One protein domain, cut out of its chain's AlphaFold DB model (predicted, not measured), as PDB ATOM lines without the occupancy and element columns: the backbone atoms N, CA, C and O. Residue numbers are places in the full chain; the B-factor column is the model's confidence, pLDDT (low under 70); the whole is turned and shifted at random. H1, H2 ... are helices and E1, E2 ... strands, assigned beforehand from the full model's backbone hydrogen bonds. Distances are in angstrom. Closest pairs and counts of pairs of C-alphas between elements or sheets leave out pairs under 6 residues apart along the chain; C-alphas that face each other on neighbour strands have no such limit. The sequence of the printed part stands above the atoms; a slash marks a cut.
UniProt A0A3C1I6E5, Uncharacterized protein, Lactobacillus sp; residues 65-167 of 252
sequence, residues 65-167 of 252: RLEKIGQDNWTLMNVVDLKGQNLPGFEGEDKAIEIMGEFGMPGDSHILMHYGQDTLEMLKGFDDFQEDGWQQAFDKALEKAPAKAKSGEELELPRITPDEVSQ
ATOM      1  N   ARG A  65      55.979 -40.030  35.366       93.69
ATOM      2  CA  ARG A  65      55.247 -41.092  34.665       93.69
ATOM      3  C   ARG A  65      55.588 -42.445  35.272       93.69
ATOM      4  O   ARG A  65      56.750 -42.840  35.292       93.69
ATOM      5  N   LEU A  66      54.575 -43.140  35.776       92.88
ATOM      6  CA  LEU A  66      54.717 -44.414  36.481       92.88
ATOM      7  C   LEU A  66      54.621 -45.610  35.535       92.88
ATOM      8  O   LEU A  66      55.373 -46.575  35.656       92.88
ATOM      9  N   GLU A  67      53.683 -45.545  34.592       93.06
ATOM     10  CA  GLU A  67      53.346 -46.646  33.694       93.06
ATOM     11  C   GLU A  67      52.851 -46.094  32.355       93.06
ATOM     12  O   GLU A  67      52.116 -45.108  32.320       93.06
ATOM     13  N   LYS A  68      53.251 -46.734  31.251       93.75
ATOM     14  CA  LYS A  68      52.692 -46.477  29.922       93.75
ATOM     15  C   LYS A  68      51.396 -47.270  29.783       93.75
ATOM     16  O   LYS A  68      51.436 -48.493  29.903       93.75
ATOM     17  N   ILE A  69      50.290 -46.591  29.488       93.31
ATOM     18  CA  ILE A  69      49.041 -47.245  29.075       93.31
ATOM     19  C   ILE A  69      49.137 -47.600  27.591       93.31
ATOM     20  O   ILE A  69      48.863 -48.728  27.215       93.31
ATOM     21  N   GLY A  70      49.633 -46.699  26.747       90.38
ATOM     22  CA  GLY A  70      49.915 -47.048  25.359       90.38
ATOM     23  C   GLY A  70      50.588 -45.929  24.588       90.38
ATOM     24  O   GLY A  70      50.793 -44.828  25.103       90.38
ATOM     25  N   GLN A  71      51.002 -46.256  23.370       88.50
ATOM     26  CA  GLN A  71      51.613 -45.319  22.443       88.50
ATOM     27  C   GLN A  71      51.371 -45.783  21.010       88.50
ATOM     28  O   GLN A  71      51.593 -46.954  20.701       88.50
ATOM     29  N   ASP A  72      51.017 -44.843  20.144       84.06
ATOM     30  CA  ASP A  72      51.012 -45.005  18.694       84.06
ATOM     31  C   ASP A  72      51.841 -43.871  18.039       84.06
ATOM     32  O   ASP A  72      52.743 -43.316  18.673       84.06
ATOM     33  N   ASN A  73      51.617 -43.568  16.757       76.25
ATOM     34  CA  ASN A  73      52.345 -42.500  16.049       76.25
ATOM     35  C   ASN A  73      51.909 -41.087  16.471       76.25
ATOM     36  O   ASN A  73      52.607 -40.117  16.184       76.25
ATOM     37  N   TRP A  74      50.744 -41.004  17.101       76.56
ATOM     38  CA  TRP A  74      50.004 -39.812  17.457       76.56
ATOM     39  C   TRP A  74      49.894 -39.753  18.985       76.56
ATOM     40  O   TRP A  74      50.432 -38.846  19.612       76.56
ATOM     41  N   THR A  75      49.279 -40.759  19.614       84.62
ATOM     42  CA  THR A  75      49.000 -40.744  21.059       84.62
ATOM     43  C   THR A  75      50.186 -41.231  21.881       84.62
ATOM     44  O   THR A  75      50.802 -42.253  21.569       84.62
ATOM     45  N   LEU A  76      50.410 -40.600  23.033       89.12
ATOM     46  CA  LEU A  76      51.081 -41.223  24.173       89.12
ATOM     47  C   LEU A  76      50.199 -41.064  25.416       89.12
ATOM     48  O   LEU A  76      49.779 -39.954  25.734       89.12
ATOM     49  N   MET A  77      49.922 -42.174  26.109       92.50
ATOM     50  CA  MET A  77      49.074 -42.201  27.303       92.50
ATOM     51  C   MET A  77      49.787 -42.872  28.481       92.50
ATOM     52  O   MET A  77      50.307 -43.986  28.354       92.50
ATOM     53  N   ASN A  78      49.780 -42.216  29.642       95.31
ATOM     54  CA  ASN A  78      50.500 -42.639  30.844       95.31
ATOM     55  C   ASN A  78      49.629 -42.572  32.103       95.31
ATOM     56  O   ASN A  78      48.718 -41.757  32.196       95.31
ATOM     57  N   VAL A  79      49.991 -43.351  33.123       96.06
ATOM     58  CA  VAL A  79      49.635 -43.043  34.516       96.06
ATOM     59  C   VAL A  79      50.744 -42.172  35.107       96.06
ATOM     60  O   VAL A  79      51.917 -42.557  35.066       96.06
ATOM     61  N   VAL A  80      50.390 -41.020  35.677       95.69
ATOM     62  CA  VAL A  80      51.320 -40.083  36.332       95.69
ATOM     63  C   VAL A  80      51.085 -40.000  37.837       95.69
ATOM     64  O   VAL A  80      49.958 -40.116  38.308       95.69
ATOM     65  N   ASP A  81      52.167 -39.787  38.583       93.56
ATOM     66  CA  ASP A  81      52.200 -39.504  40.022       93.56
ATOM     67  C   ASP A  81      51.948 -38.004  40.262       93.56
ATOM     68  O   ASP A  81      52.709 -37.151  39.793       93.56
ATOM     69  N   LEU A  82      50.875 -37.682  40.991       91.50
ATOM     70  CA  LEU A  82      50.500 -36.310  41.353       91.50
ATOM     71  C   LEU A  82      51.029 -35.879  42.731       91.50
ATOM     72  O   LEU A  82      50.778 -34.760  43.183       91.50
ATOM     73  N   LYS A  83      51.809 -36.718  43.414       86.75
ATOM     74  CA  LYS A  83      52.289 -36.447  44.771       86.75
ATOM     75  C   LYS A  83      53.169 -35.203  44.851       86.75
ATOM     76  O   LYS A  83      54.311 -35.164  44.385       86.75
ATOM     77  N   GLY A  84      52.650 -34.185  45.535       82.56
ATOM     78  CA  GLY A  84      53.310 -32.887  45.685       82.56
ATOM     79  C   GLY A  84      53.107 -31.940  44.498       82.56
ATOM     80  O   GLY A  84      53.715 -30.864  44.489       82.56
ATOM     81  N   GLN A  85      52.264 -32.309  43.534       87.75
ATOM     82  CA  GLN A  85      51.613 -31.370  42.629       87.75
ATOM     83  C   GLN A  85      50.481 -30.638  43.369       87.75
ATOM     84  O   GLN A  85      50.001 -31.094  44.407       87.75
ATOM     85  N   ASN A  86      50.066 -29.486  42.847       85.69
ATOM     86  CA  ASN A  86      48.922 -28.726  43.351       85.69
ATOM     87  C   ASN A  86      48.124 -28.214  42.148       85.69
ATOM     88  O   ASN A  86      48.197 -27.033  41.802       85.69
ATOM     89  N   LEU A  87      47.473 -29.153  41.460       89.75
ATOM     90  CA  LEU A  87      46.746 -28.920  40.214       89.75
ATOM     91  C   LEU A  87      45.256 -28.722  40.515       89.75
ATOM     92  O   LEU A  87      44.714 -29.484  41.322       89.75
ATOM     93  N   PRO A  88      44.600 -27.731  39.887       88.44
ATOM     94  CA  PRO A  88      43.185 -27.460  40.119       88.44
ATOM     95  C   PRO A  88      42.325 -28.659  39.702       88.44
ATOM     96  O   PRO A  88      42.547 -29.239  38.643       88.44
ATOM     97  N   GLY A  89      41.355 -29.032  40.539       88.50
ATOM     98  CA  GLY A  89      40.434 -30.153  40.307       88.50
ATOM     99  C   GLY A  89      40.958 -31.519  40.770       88.50
ATOM    100  O   GLY A  89      40.163 -32.412  41.061       88.50
ATOM    101  N   PHE A  90      42.277 -31.683  40.909       91.50
ATOM    102  CA  PHE A  90      42.926 -32.930  41.334       91.50
ATOM    103  C   PHE A  90      43.281 -32.934  42.835       91.50
ATOM    104  O   PHE A  90      44.160 -33.675  43.283       91.50
ATOM    105  N   GLU A  91      42.628 -32.103  43.655       87.44
ATOM    106  CA  GLU A  91      42.986 -31.932  45.064       87.44
ATOM    107  C   GLU A  91      42.841 -33.250  45.846       87.44
ATOM    108  O   GLU A  91      41.745 -33.797  46.013       87.44
ATOM    109  N   GLY A  92      43.965 -33.779  46.339       81.25
ATOM    110  CA  GLY A  92      44.004 -35.061  47.049       81.25
ATOM    111  C   GLY A  92      43.801 -36.280  46.146       81.25
ATOM    112  O   GLY A  92      43.193 -37.257  46.575       81.25
ATOM    113  N   GLU A  93      44.217 -36.217  44.881       89.12
ATOM    114  CA  GLU A  93      44.507 -37.402  44.067       89.12
ATOM    115  C   GLU A  93      46.006 -37.715  44.069       89.12
ATOM    116  O   GLU A  93      46.837 -36.818  43.945       89.12
ATOM    117  N   ASP A  94      46.345 -39.000  44.186       90.19
ATOM    118  CA  ASP A  94      47.735 -39.464  44.119       90.19
ATOM    119  C   ASP A  94      48.191 -39.721  42.672       90.19
ATOM    120  O   ASP A  94      49.389 -39.724  42.389       90.19
ATOM    121  N   LYS A  95      47.247 -39.959  41.746       94.62
ATOM    122  CA  LYS A  95      47.506 -40.346  40.351       94.62
ATOM    123  C   LYS A  95      46.495 -39.729  39.386       94.62
ATOM    124  O   LYS A  95      45.339 -39.545  39.751       94.62
ATOM    125  N   ALA A  96      46.928 -39.505  38.150       96.31
ATOM    126  CA  ALA A  96      46.078 -39.127  37.018       96.31
ATOM    127  C   ALA A  96      46.475 -39.899  35.752       96.31
ATOM    128  O   ALA A  96      47.530 -40.541  35.703       96.31
ATOM    129  N   ILE A  97      45.622 -39.827  34.733       95.56
ATOM    130  CA  ILE A  97      45.917 -40.276  33.372       95.56
ATOM    131  C   ILE A  97      46.400 -39.058  32.592       95.56
ATOM    132  O   ILE A  97      45.688 -38.063  32.517       95.56
ATOM    133  N   GLU A  98      47.599 -39.133  32.030       94.81
ATOM    134  CA  GLU A  98      48.174 -38.112  31.155       94.81
ATOM    135  C   GLU A  98      48.037 -38.562  29.699       94.81
ATOM    136  O   GLU A  98      48.404 -39.692  29.367       94.81
ATOM    137  N   ILE A  99      47.525 -37.678  28.843       90.94
ATOM    138  CA  ILE A  99      47.342 -37.891  27.400       90.94
ATOM    139  C   ILE A  99      47.998 -36.722  26.656       90.94
ATOM    140  O   ILE A  99      47.980 -35.593  27.142       90.94
ATOM    141  N   MET A 100      48.598 -36.996  25.496       87.88
ATOM    142  CA  MET A 100      49.264 -36.014  24.628       87.88
ATOM    143  C   MET A 100      48.675 -36.164  23.192       87.88
ATOM    144  O   MET A 100      48.763 -37.260  22.628       87.88
ATOM    145  N   GLY A 101      47.968 -35.136  22.653       75.31
ATOM    146  CA  GLY A 101      46.848 -35.276  21.680       75.31
ATOM    147  C   GLY A 101      46.570 -34.254  20.499       75.31
ATOM    148  O   GLY A 101      45.666 -33.470  20.689       75.31
ATOM    149  N   GLU A 102      47.251 -34.212  19.322       58.59
ATOM    150  CA  GLU A 102      46.942 -33.569  18.003       58.59
ATOM    151  C   GLU A 102      46.054 -32.323  17.958       58.59
ATOM    152  O   GLU A 102      44.910 -32.392  18.398       58.59
ATOM    153  N   PHE A 103      46.429 -31.248  17.254       41.09
ATOM    154  CA  PHE A 103      45.432 -30.226  16.935       41.09
ATOM    155  C   PHE A 103      44.453 -30.739  15.859       41.09
ATOM    156  O   PHE A 103      44.590 -30.468  14.667       41.09
ATOM    157  N   GLY A 104      43.472 -31.530  16.312       43.09
ATOM    158  CA  GLY A 104      42.547 -32.335  15.511       43.09
ATOM    159  C   GLY A 104      42.857 -33.845  15.422       43.09
ATOM    160  O   GLY A 104      42.227 -34.502  14.600       43.09
ATOM    161  N   MET A 105      43.798 -34.389  16.212       40.81
ATOM    162  CA  MET A 105      44.260 -35.805  16.226       40.81
ATOM    163  C   MET A 105      44.769 -36.185  17.650       40.81
ATOM    164  O   MET A 105      44.505 -35.435  18.586       40.81
ATOM    165  N   PRO A 106      45.528 -37.284  17.848       36.97
ATOM    166  CA  PRO A 106      46.432 -37.456  19.013       36.97
ATOM    167  C   PRO A 106      47.914 -36.953  18.795       36.97
ATOM    168  O   PRO A 106      48.301 -36.817  17.646       36.97
ATOM    169  N   GLY A 107      48.728 -36.540  19.810       40.81
ATOM    170  CA  GLY A 107      49.930 -35.631  19.688       40.81
ATOM    171  C   GLY A 107      50.078 -34.387  20.656       40.81
ATOM    172  O   GLY A 107      50.673 -34.508  21.721       40.81
ATOM    173  N   ASP A 108      49.563 -33.195  20.280       62.28
ATOM    174  CA  ASP A 108      49.526 -31.848  20.934       62.28
ATOM    175  C   ASP A 108      48.716 -31.683  22.256       62.28
ATOM    176  O   ASP A 108      49.303 -31.243  23.246       62.28
ATOM    177  N   SER A 109      47.393 -31.979  22.301       75.25
ATOM    178  CA  SER A 109      46.499 -31.801  23.478       75.25
ATOM    179  C   SER A 109      47.073 -32.514  24.688       75.25
ATOM    180  O   SER A 109      46.963 -33.731  24.823       75.25
ATOM    181  N   HIS A 110      47.715 -31.758  25.562       87.81
ATOM    182  CA  HIS A 110      48.327 -32.286  26.759       87.81
ATOM    183  C   HIS A 110      47.298 -32.153  27.878       87.81
ATOM    184  O   HIS A 110      47.053 -31.048  28.351       87.81
ATOM    185  N   ILE A 111      46.649 -33.252  28.256       90.62
ATOM    186  CA  ILE A 111      45.544 -33.240  29.222       90.62
ATOM    187  C   ILE A 111      45.776 -34.229  30.360       90.62
ATOM    188  O   ILE A 111      46.383 -35.289  30.179       90.62
ATOM    189  N   LEU A 112      45.252 -33.883  31.537       93.88
ATOM    190  CA  LEU A 112      45.078 -34.807  32.651       93.88
ATOM    191  C   LEU A 112      43.610 -35.166  32.832       93.88
ATOM    192  O   LEU A 112      42.754 -34.287  32.917       93.88
ATOM    193  N   MET A 113      43.351 -36.458  33.001       94.62
ATOM    194  CA  MET A 113      42.053 -36.996  33.399       94.62
ATOM    195  C   MET A 113      42.166 -37.736  34.735       94.62
ATOM    196  O   MET A 113      43.205 -38.321  35.058       94.62
ATOM    197  N   HIS A 114      41.086 -37.744  35.514       95.56
ATOM    198  CA  HIS A 114      41.021 -38.451  36.794       95.56
ATOM    199  C   HIS A 114      41.280 -39.956  36.637       95.56
ATOM    200  O   HIS A 114      40.668 -40.620  35.796       95.56
ATOM    201  N   TYR A 115      42.160 -40.519  37.469       95.12
ATOM    202  CA  TYR A 115      42.491 -41.945  37.412       95.12
ATOM    203  C   TYR A 115      41.418 -42.798  38.108       95.12
ATOM    204  O   TYR A 115      41.322 -42.822  39.335       95.12
ATOM    205  N   GLY A 116      40.632 -43.531  37.316       94.31
ATOM    206  CA  GLY A 116      39.582 -44.437  37.784       94.31
ATOM    207  C   GLY A 116      39.155 -45.433  36.710       94.31
ATOM    208  O   GLY A 116      39.476 -45.263  35.531       94.31
ATOM    209  N   GLN A 117      38.464 -46.500  37.122       94.69
ATOM    210  CA  GLN A 117      37.983 -47.542  36.206       94.69
ATOM    211  C   GLN A 117      36.998 -46.995  35.169       94.69
ATOM    212  O   GLN A 117      37.100 -47.348  34.006       94.69
ATOM    213  N   ASP A 118      36.122 -46.075  35.560       92.75
ATOM    214  CA  ASP A 118      35.190 -45.366  34.680       92.75
ATOM    215  C   ASP A 118      35.899 -44.533  33.598       92.75
ATOM    216  O   ASP A 118      35.569 -44.662  32.418       92.75
ATOM    217  N   THR A 119      36.916 -43.741  33.958       92.44
ATOM    218  CA  THR A 119      37.724 -43.008  32.965       92.44
ATOM    219  C   THR A 119      38.458 -43.960  32.018       92.44
ATOM    220  O   THR A 119      38.483 -43.741  30.808       92.44
ATOM    221  N   LEU A 120      39.049 -45.034  32.551       93.88
ATOM    222  CA  LEU A 120      39.789 -46.014  31.754       93.88
ATOM    223  C   LEU A 120      38.879 -46.849  30.847       93.88
ATOM    224  O   LEU A 120      39.281 -47.145  29.729       93.88
ATOM    225  N   GLU A 121      37.675 -47.221  31.286       93.12
ATOM    226  CA  GLU A 121      36.680 -47.922  30.462       93.12
ATOM    227  C   GLU A 121      36.176 -47.027  29.327       93.12
ATOM    228  O   GLU A 121      36.065 -47.488  28.192       93.12
ATOM    229  N   MET A 122      35.941 -45.739  29.606       90.88
ATOM    230  CA  MET A 122      35.610 -44.749  28.580       90.88
ATOM    231  C   MET A 122      36.743 -44.619  27.551       90.88
ATOM    232  O   MET A 122      36.486 -44.718  26.354       90.88
ATOM    233  N   LEU A 123      37.993 -44.460  28.003       90.62
ATOM    234  CA  LEU A 123      39.163 -44.374  27.123       90.62
ATOM    235  C   LEU A 123      39.370 -45.667  26.315       90.62
ATOM    236  O   LEU A 123      39.562 -45.615  25.106       90.62
ATOM    237  N   LYS A 124      39.236 -46.841  26.938       90.75
ATOM    238  CA  LYS A 124      39.298 -48.150  26.264       90.75
ATOM    239  C   LYS A 124      38.206 -48.327  25.195       90.75
ATOM    240  O   LYS A 124      38.358 -49.163  24.304       90.75
ATOM    241  N   GLY A 125      37.109 -47.574  25.293       87.12
ATOM    242  CA  GLY A 125      35.955 -47.628  24.397       87.12
ATOM    243  C   GLY A 125      36.080 -46.841  23.087       87.12
ATOM    244  O   GLY A 125      35.199 -46.987  22.246       87.12
ATOM    245  N   PHE A 126      37.127 -46.030  22.884       87.75
ATOM    246  CA  PHE A 126      37.334 -45.338  21.603       87.75
ATOM    247  C   PHE A 126      37.817 -46.304  20.510       87.75
ATOM    248  O   PHE A 126      38.618 -47.207  20.769       87.75
ATOM    249  N   ASP A 127      37.353 -46.086  19.274       84.94
ATOM    250  CA  ASP A 127      37.676 -46.925  18.109       84.94
ATOM    251  C   ASP A 127      39.194 -46.981  17.830       84.94
ATOM    252  O   ASP A 127      39.731 -48.050  17.531       84.94
ATOM    253  N   ASP A 128      39.899 -45.861  18.021       81.81
ATOM    254  CA  ASP A 128      41.346 -45.731  17.783       81.81
ATOM    255  C   ASP A 128      42.207 -46.621  18.703       81.81
ATOM    256  O   ASP A 128      43.359 -46.917  18.391       81.81
ATOM    257  N   PHE A 129      41.648 -47.098  19.822       87.19
ATOM    258  CA  PHE A 129      42.357 -47.920  20.809       87.19
ATOM    259  C   PHE A 129      41.893 -49.386  20.847       87.19
ATOM    260  O   PHE A 129      42.222 -50.115  21.787       87.19
ATOM    261  N   GLN A 130      41.144 -49.857  19.843       87.25
ATOM    262  CA  GLN A 130      40.658 -51.247  19.784       87.25
ATOM    263  C   GLN A 130      41.736 -52.289  19.428       87.25
ATOM    264  O   GLN A 130      41.460 -53.487  19.461       87.25
ATOM    265  N   GLU A 131      42.967 -51.879  19.108       89.25
ATOM    266  CA  GLU A 131      44.064 -52.817  18.841       89.25
ATOM    267  C   GLU A 131      44.450 -53.638  20.089       89.25
ATOM    268  O   GLU A 131      44.538 -53.107  21.199       89.25
ATOM    269  N   ASP A 132      44.775 -54.925  19.901       90.50
ATOM    270  CA  ASP A 132      45.107 -55.876  20.981       90.50
ATOM    271  C   ASP A 132      46.133 -55.335  21.996       90.50
ATOM    272  O   ASP A 132      46.038 -55.615  23.193       90.50
ATOM    273  N   GLY A 133      47.128 -54.571  21.527       90.12
ATOM    274  CA  GLY A 133      48.174 -53.988  22.371       90.12
ATOM    275  C   GLY A 133      47.642 -52.932  23.344       90.12
ATOM    276  O   GLY A 133      48.002 -52.957  24.521       90.12
ATOM    277  N   TRP A 134      46.751 -52.057  22.870       91.69
ATOM    278  CA  TRP A 134      46.057 -51.066  23.691       91.69
ATOM    279  C   TRP A 134      45.087 -51.746  24.656       91.69
ATOM    280  O   TRP A 134      45.149 -51.508  25.862       91.69
ATOM    281  N   GLN A 135      44.250 -52.660  24.158       93.94
ATOM    282  CA  GLN A 135      43.248 -53.364  24.964       93.94
ATOM    283  C   GLN A 135      43.882 -54.109  26.157       93.94
ATOM    284  O   GLN A 135      43.452 -53.924  27.297       93.94
ATOM    285  N   GLN A 136      44.974 -54.854  25.928       93.25
ATOM    286  CA  GLN A 136      45.726 -55.549  26.987       93.25
ATOM    287  C   GLN A 136      46.383 -54.616  28.012       93.25
ATOM    288  O   GLN A 136      46.711 -55.050  29.122       93.25
ATOM    289  N   ALA A 137      46.678 -53.373  27.638       93.06
ATOM    290  CA  ALA A 137      47.307 -52.408  28.527       93.06
ATOM    291  C   ALA A 137      46.267 -51.624  29.342       93.06
ATOM    292  O   ALA A 137      46.468 -51.441  30.545       93.06
ATOM    293  N   PHE A 138      45.112 -51.296  28.750       94.00
ATOM    294  CA  PHE A 138      43.946 -50.832  29.501       94.00
ATOM    295  C   PHE A 138      43.496 -51.859  30.545       94.00
ATOM    296  O   PHE A 138      43.271 -51.476  31.687       94.00
ATOM    297  N   ASP A 139      43.452 -53.157  30.218       94.31
ATOM    298  CA  ASP A 139      43.106 -54.205  31.195       94.31
ATOM    299  C   ASP A 139      44.037 -54.194  32.423       94.31
ATOM    300  O   ASP A 139      43.572 -54.194  33.564       94.31
ATOM    301  N   LYS A 140      45.354 -54.069  32.215       93.25
ATOM    302  CA  LYS A 140      46.341 -53.957  33.310       93.25
ATOM    303  C   LYS A 140      46.200 -52.668  34.119       93.25
ATOM    304  O   LYS A 140      46.498 -52.666  35.314       93.25
ATOM    305  N   ALA A 141      45.792 -51.568  33.486       93.06
ATOM    306  CA  ALA A 141      45.530 -50.307  34.175       93.06
ATOM    307  C   ALA A 141      44.244 -50.394  35.020       93.06
ATOM    308  O   ALA A 141      44.237 -49.934  36.163       93.06
ATOM    309  N   LEU A 142      43.196 -51.039  34.489       94.38
ATOM    310  CA  LEU A 142      41.901 -51.272  35.139       94.38
ATOM    311  C   LEU A 142      42.014 -52.161  36.384       94.38
ATOM    312  O   LEU A 142      41.376 -51.865  37.395       94.38
ATOM    313  N   GLU A 143      42.864 -53.195  36.356       94.00
ATOM    314  CA  GLU A 143      43.154 -54.060  37.516       94.00
ATOM    315  C   GLU A 143      43.697 -53.293  38.737       94.00
ATOM    316  O   GLU A 143      43.526 -53.739  39.874       94.00
ATOM    317  N   LYS A 144      44.359 -52.149  38.516       91.12
ATOM    318  CA  LYS A 144      44.999 -51.327  39.560       91.12
ATOM    319  C   LYS A 144      44.200 -50.071  39.920       91.12
ATOM    320  O   LYS A 144      44.470 -49.460  40.954       91.12
ATOM    321  N   ALA A 145      43.268 -49.664  39.062       92.75
ATOM    322  CA  ALA A 145      42.539 -48.412  39.200       92.75
ATOM    323  C   ALA A 145      41.462 -48.479  40.297       92.75
ATOM    324  O   ALA A 145      40.853 -49.531  40.512       92.75
ATOM    325  N   PRO A 146      41.174 -47.359  40.987       92.25
ATOM    326  CA  PRO A 146      40.030 -47.291  41.884       92.25
ATOM    327  C   PRO A 146      38.729 -47.423  41.081       92.25
ATOM    328  O   PRO A 146      38.617 -46.916  39.968       92.25
ATOM    329  N   ALA A 147      37.717 -48.063  41.670       90.50
ATOM    330  CA  ALA A 147      36.457 -48.381  40.986       90.50
ATOM    331  C   ALA A 147      35.641 -47.163  40.506       90.50
ATOM    332  O   ALA A 147      34.671 -47.335  39.774       90.50
ATOM    333  N   LYS A 148      35.999 -45.953  40.954       85.44
ATOM    334  CA  LYS A 148      35.482 -44.671  40.466       85.44
ATOM    335  C   LYS A 148      36.565 -43.607  40.560       85.44
ATOM    336  O   LYS A 148      37.225 -43.507  41.598       85.44
ATOM    337  N   ALA A 149      36.682 -42.800  39.519       85.62
ATOM    338  CA  ALA A 149      37.358 -41.516  39.535       85.62
ATOM    339  C   ALA A 149      36.616 -40.502  40.431       85.62
ATOM    340  O   ALA A 149      35.472 -40.717  40.856       85.62
ATOM    341  N   LYS A 150      37.253 -39.355  40.705       84.19
ATOM    342  CA  LYS A 150      36.500 -38.163  41.115       84.19
ATOM    343  C   LYS A 150      35.760 -37.590  39.906       84.19
ATOM    344  O   LYS A 150      36.192 -37.736  38.769       84.19
ATOM    345  N   SER A 151      34.641 -36.922  40.166       74.50
ATOM    346  CA  SER A 151      33.943 -36.130  39.154       74.50
ATOM    347  C   SER A 151      34.613 -34.765  39.003       74.50
ATOM    348  O   SER A 151      34.615 -33.989  39.961       74.50
ATOM    349  N   GLY A 152      35.088 -34.460  37.803       75.31
ATOM    350  CA  GLY A 152      35.660 -33.173  37.429       75.31
ATOM    351  C   GLY A 152      35.841 -33.087  35.916       75.31
ATOM    352  O   GLY A 152      35.574 -34.052  35.199       75.31
ATOM    353  N   GLU A 153      36.234 -31.909  35.447       79.38
ATOM    354  CA  GLU A 153      36.630 -31.679  34.056       79.38
ATOM    355  C   GLU A 153      38.106 -32.066  33.876       79.38
ATOM    356  O   GLU A 153      38.883 -32.067  34.836       79.38
ATOM    357  N   GLU A 154      38.498 -32.414  32.652       87.31
ATOM    358  CA  GLU A 154      39.905 -32.636  32.319       87.31
ATOM    359  C   GLU A 154      40.714 -31.339  32.448       87.31
ATOM    360  O   GLU A 154      40.215 -30.243  32.187       87.31
ATOM    361  N   LEU A 155      41.973 -31.456  32.871       90.50
ATOM    362  CA  LEU A 155      42.867 -30.309  32.997       90.50
ATOM    363  C   LEU A 155      43.800 -30.247  31.794       90.50
ATOM    364  O   LEU A 155      44.732 -31.046  31.691       90.50
ATOM    365  N   GLU A 156      43.591 -29.251  30.937       89.38
ATOM    366  CA  GLU A 156      44.573 -28.869  29.929       89.38
ATOM    367  C   GLU A 156      45.875 -28.372  30.584       89.38
ATOM    368  O   GLU A 156      45.898 -27.574  31.533       89.38
ATOM    369  N   LEU A 157      46.984 -28.871  30.050       89.88
ATOM    370  CA  LEU A 157      48.355 -28.545  30.400       89.88
ATOM    371  C   LEU A 157      49.022 -27.805  29.228       89.88
ATOM    372  O   LEU A 157      48.555 -27.880  28.092       89.88
ATOM    373  N   PRO A 158      50.160 -27.122  29.458       87.50
ATOM    374  CA  PRO A 158      50.958 -26.570  28.372       87.50
ATOM    375  C   PRO A 158      51.289 -27.638  27.331       87.50
ATOM    376  O   PRO A 158      51.834 -28.690  27.689       87.50
ATOM    377  N   ARG A 159      50.993 -27.341  26.062       84.62
ATOM    378  CA  ARG A 159      51.303 -28.221  24.929       84.62
ATOM    379  C   ARG A 159      52.786 -28.584  24.911       84.62
ATOM    380  O   ARG A 159      53.632 -27.811  25.372       84.62
ATOM    381  N   ILE A 160      53.092 -29.759  24.378       78.69
ATOM    382  CA  ILE A 160      54.457 -30.280  24.306       78.69
ATOM    383  C   ILE A 160      54.869 -30.542  22.865       78.69
ATOM    384  O   ILE A 160      54.067 -30.879  22.001       78.69
ATOM    385  N   THR A 161      56.160 -30.398  22.614       77.69
ATOM    386  CA  THR A 161      56.761 -30.661  21.310       77.69
ATOM    387  C   THR A 161      57.016 -32.161  21.088       77.69
ATOM    388  O   THR A 161      57.228 -32.899  22.054       77.69
ATOM    389  N   PRO A 162      57.110 -32.633  19.828       76.38
ATOM    390  CA  PRO A 162      57.547 -34.001  19.530       76.38
ATOM    391  C   PRO A 162      58.915 -34.355  20.140       76.38
ATOM    392  O   PRO A 162      59.137 -35.489  20.570       76.38
ATOM    393  N   ASP A 163      59.817 -33.373  20.251       78.50
ATOM    394  CA  ASP A 163      61.113 -33.540  20.916       78.50
ATOM    395  C   ASP A 163      60.954 -33.777  22.430       78.50
ATOM    396  O   ASP A 163      61.671 -34.612  22.985       78.50
ATOM    397  N   GLU A 164      60.010 -33.109  23.105       79.56
ATOM    398  CA  GLU A 164      59.655 -33.383  24.510       79.56
ATOM    399  C   GLU A 164      58.994 -34.764  24.672       79.56
ATOM    400  O   GLU A 164      59.365 -35.499  25.589       79.56
ATOM    401  N   VAL A 165      58.098 -35.171  23.759       80.56
ATOM    402  CA  VAL A 165      57.504 -36.528  23.741       80.56
ATOM    403  C   VAL A 165      58.596 -37.600  23.639       80.56
ATOM    404  O   VAL A 165      58.576 -38.587  24.376       80.56
ATOM    405  N   SER A 166      59.595 -37.396  22.774       78.75
ATOM    406  CA  SER A 166      60.709 -38.341  22.593       78.75
ATOM    407  C   SER A 166      61.596 -38.509  23.839       78.75
ATOM    408  O   SER A 166      62.302 -39.509  23.972       78.75
ATOM    409  N   GLN A 167      61.545 -37.542  24.763       80.69
ATOM    410  CA  GLN A 167      62.320 -37.506  26.005       80.69
ATOM    411  C   GLN A 167      61.560 -38.070  27.215       80.69
ATOM    412  O   GLN A 167      62.077 -38.015  28.331       80.69
TER     413      GLN A 167
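What this domain is: This is residues 65 to 167 of the 252 residues of an uncharacterized protein of Lactobacillus sp (UniProt A0A3C1I6E5). A strongly twisted sheet of four strands has a helical hairpin, H1 and H2, packed along one of its faces, with H2 over the edge strand E1; a long stretch then winds past the other edge, E4, to the small helix H3, across the sheet from that hairpin. The 103 printed residues hold, along the chain, E1 E2 E3 E4 H1 H2 H3, and the sheet runs in that same order, E1 E2 E3 E4, all antiparallel. The class is mixed, helices and strands, with only 50 of the 103 residues in named elements. The whole is compact, with a radius of gyration of the C-alphas of 13.0 A and spans of 33 by 29 by 22 A.

How they stand to each other: Begin at E1, residues 65 to 71, an edge strand; its antiparallel neighbour is E2, residues 76 to 81, with N 66 and O 79 2.8 A apart, within hydrogen-bond range. E3, residues 95 to 101, follows, with N 78 and O 98 at 2.9 A. E4, residues 109 to 114, is the other edge strand, with N 101 and O 109 at 2.8 A. The four strands make a meander, each the antiparallel neighbour of the one before, and each successive two are a hairpin. Next look at H1, residues 117 to 124, which only grazes the sheet with its residues 119 to 120. It touches H2, residues 132 to 142, at a shallow tilt of 9 degrees, opposite ways, a helical hairpin; the closest C-alphas are those of Gln 117 and Leu 142, 5.5 A apart. H2 is on the sheet at a height of 8.8 A, over E1 and along the strands, at 16 degrees to E1 on the local plane; the closest C-alphas of H2 and E1 are those of Ala 137 and Ile 69, 5.5 A apart. Residues 155 to 156 pair, antiparallel, with residues 111 to 112 of E4. H3, residues 162 to 166, is not on the sheet and is apart from H1 and H2. In H1 and H3 every O i to N i+4 pair is within hydrogen-bond range; in H2, 6 of 7 are.

Where its parts are: Find C-alpha 65 at (55.247, -41.092, 34.665), where E1 begins its 13.4 A. E2 spans 16.0 A, E3 19.4 A and E4 15.9 A. H1 spans 10.0 A, and H2 runs 15.2 A from C-alpha 132 at (45.107, -55.876, 20.981). H3, 6.2 A long, ends at C-alpha 166, (60.709, -38.341, 22.593).

The domain as a whole: The two C-alphas farthest apart, those of Asn 86 and Asp 132, are 35.4 A apart. The printed part has no cut; its long links are E2 to E3, with 13 residues, and H2 to H3, with 19. Mean pLDDT of the printed part is 85.7; look for values under 70 at residues 102 to 108.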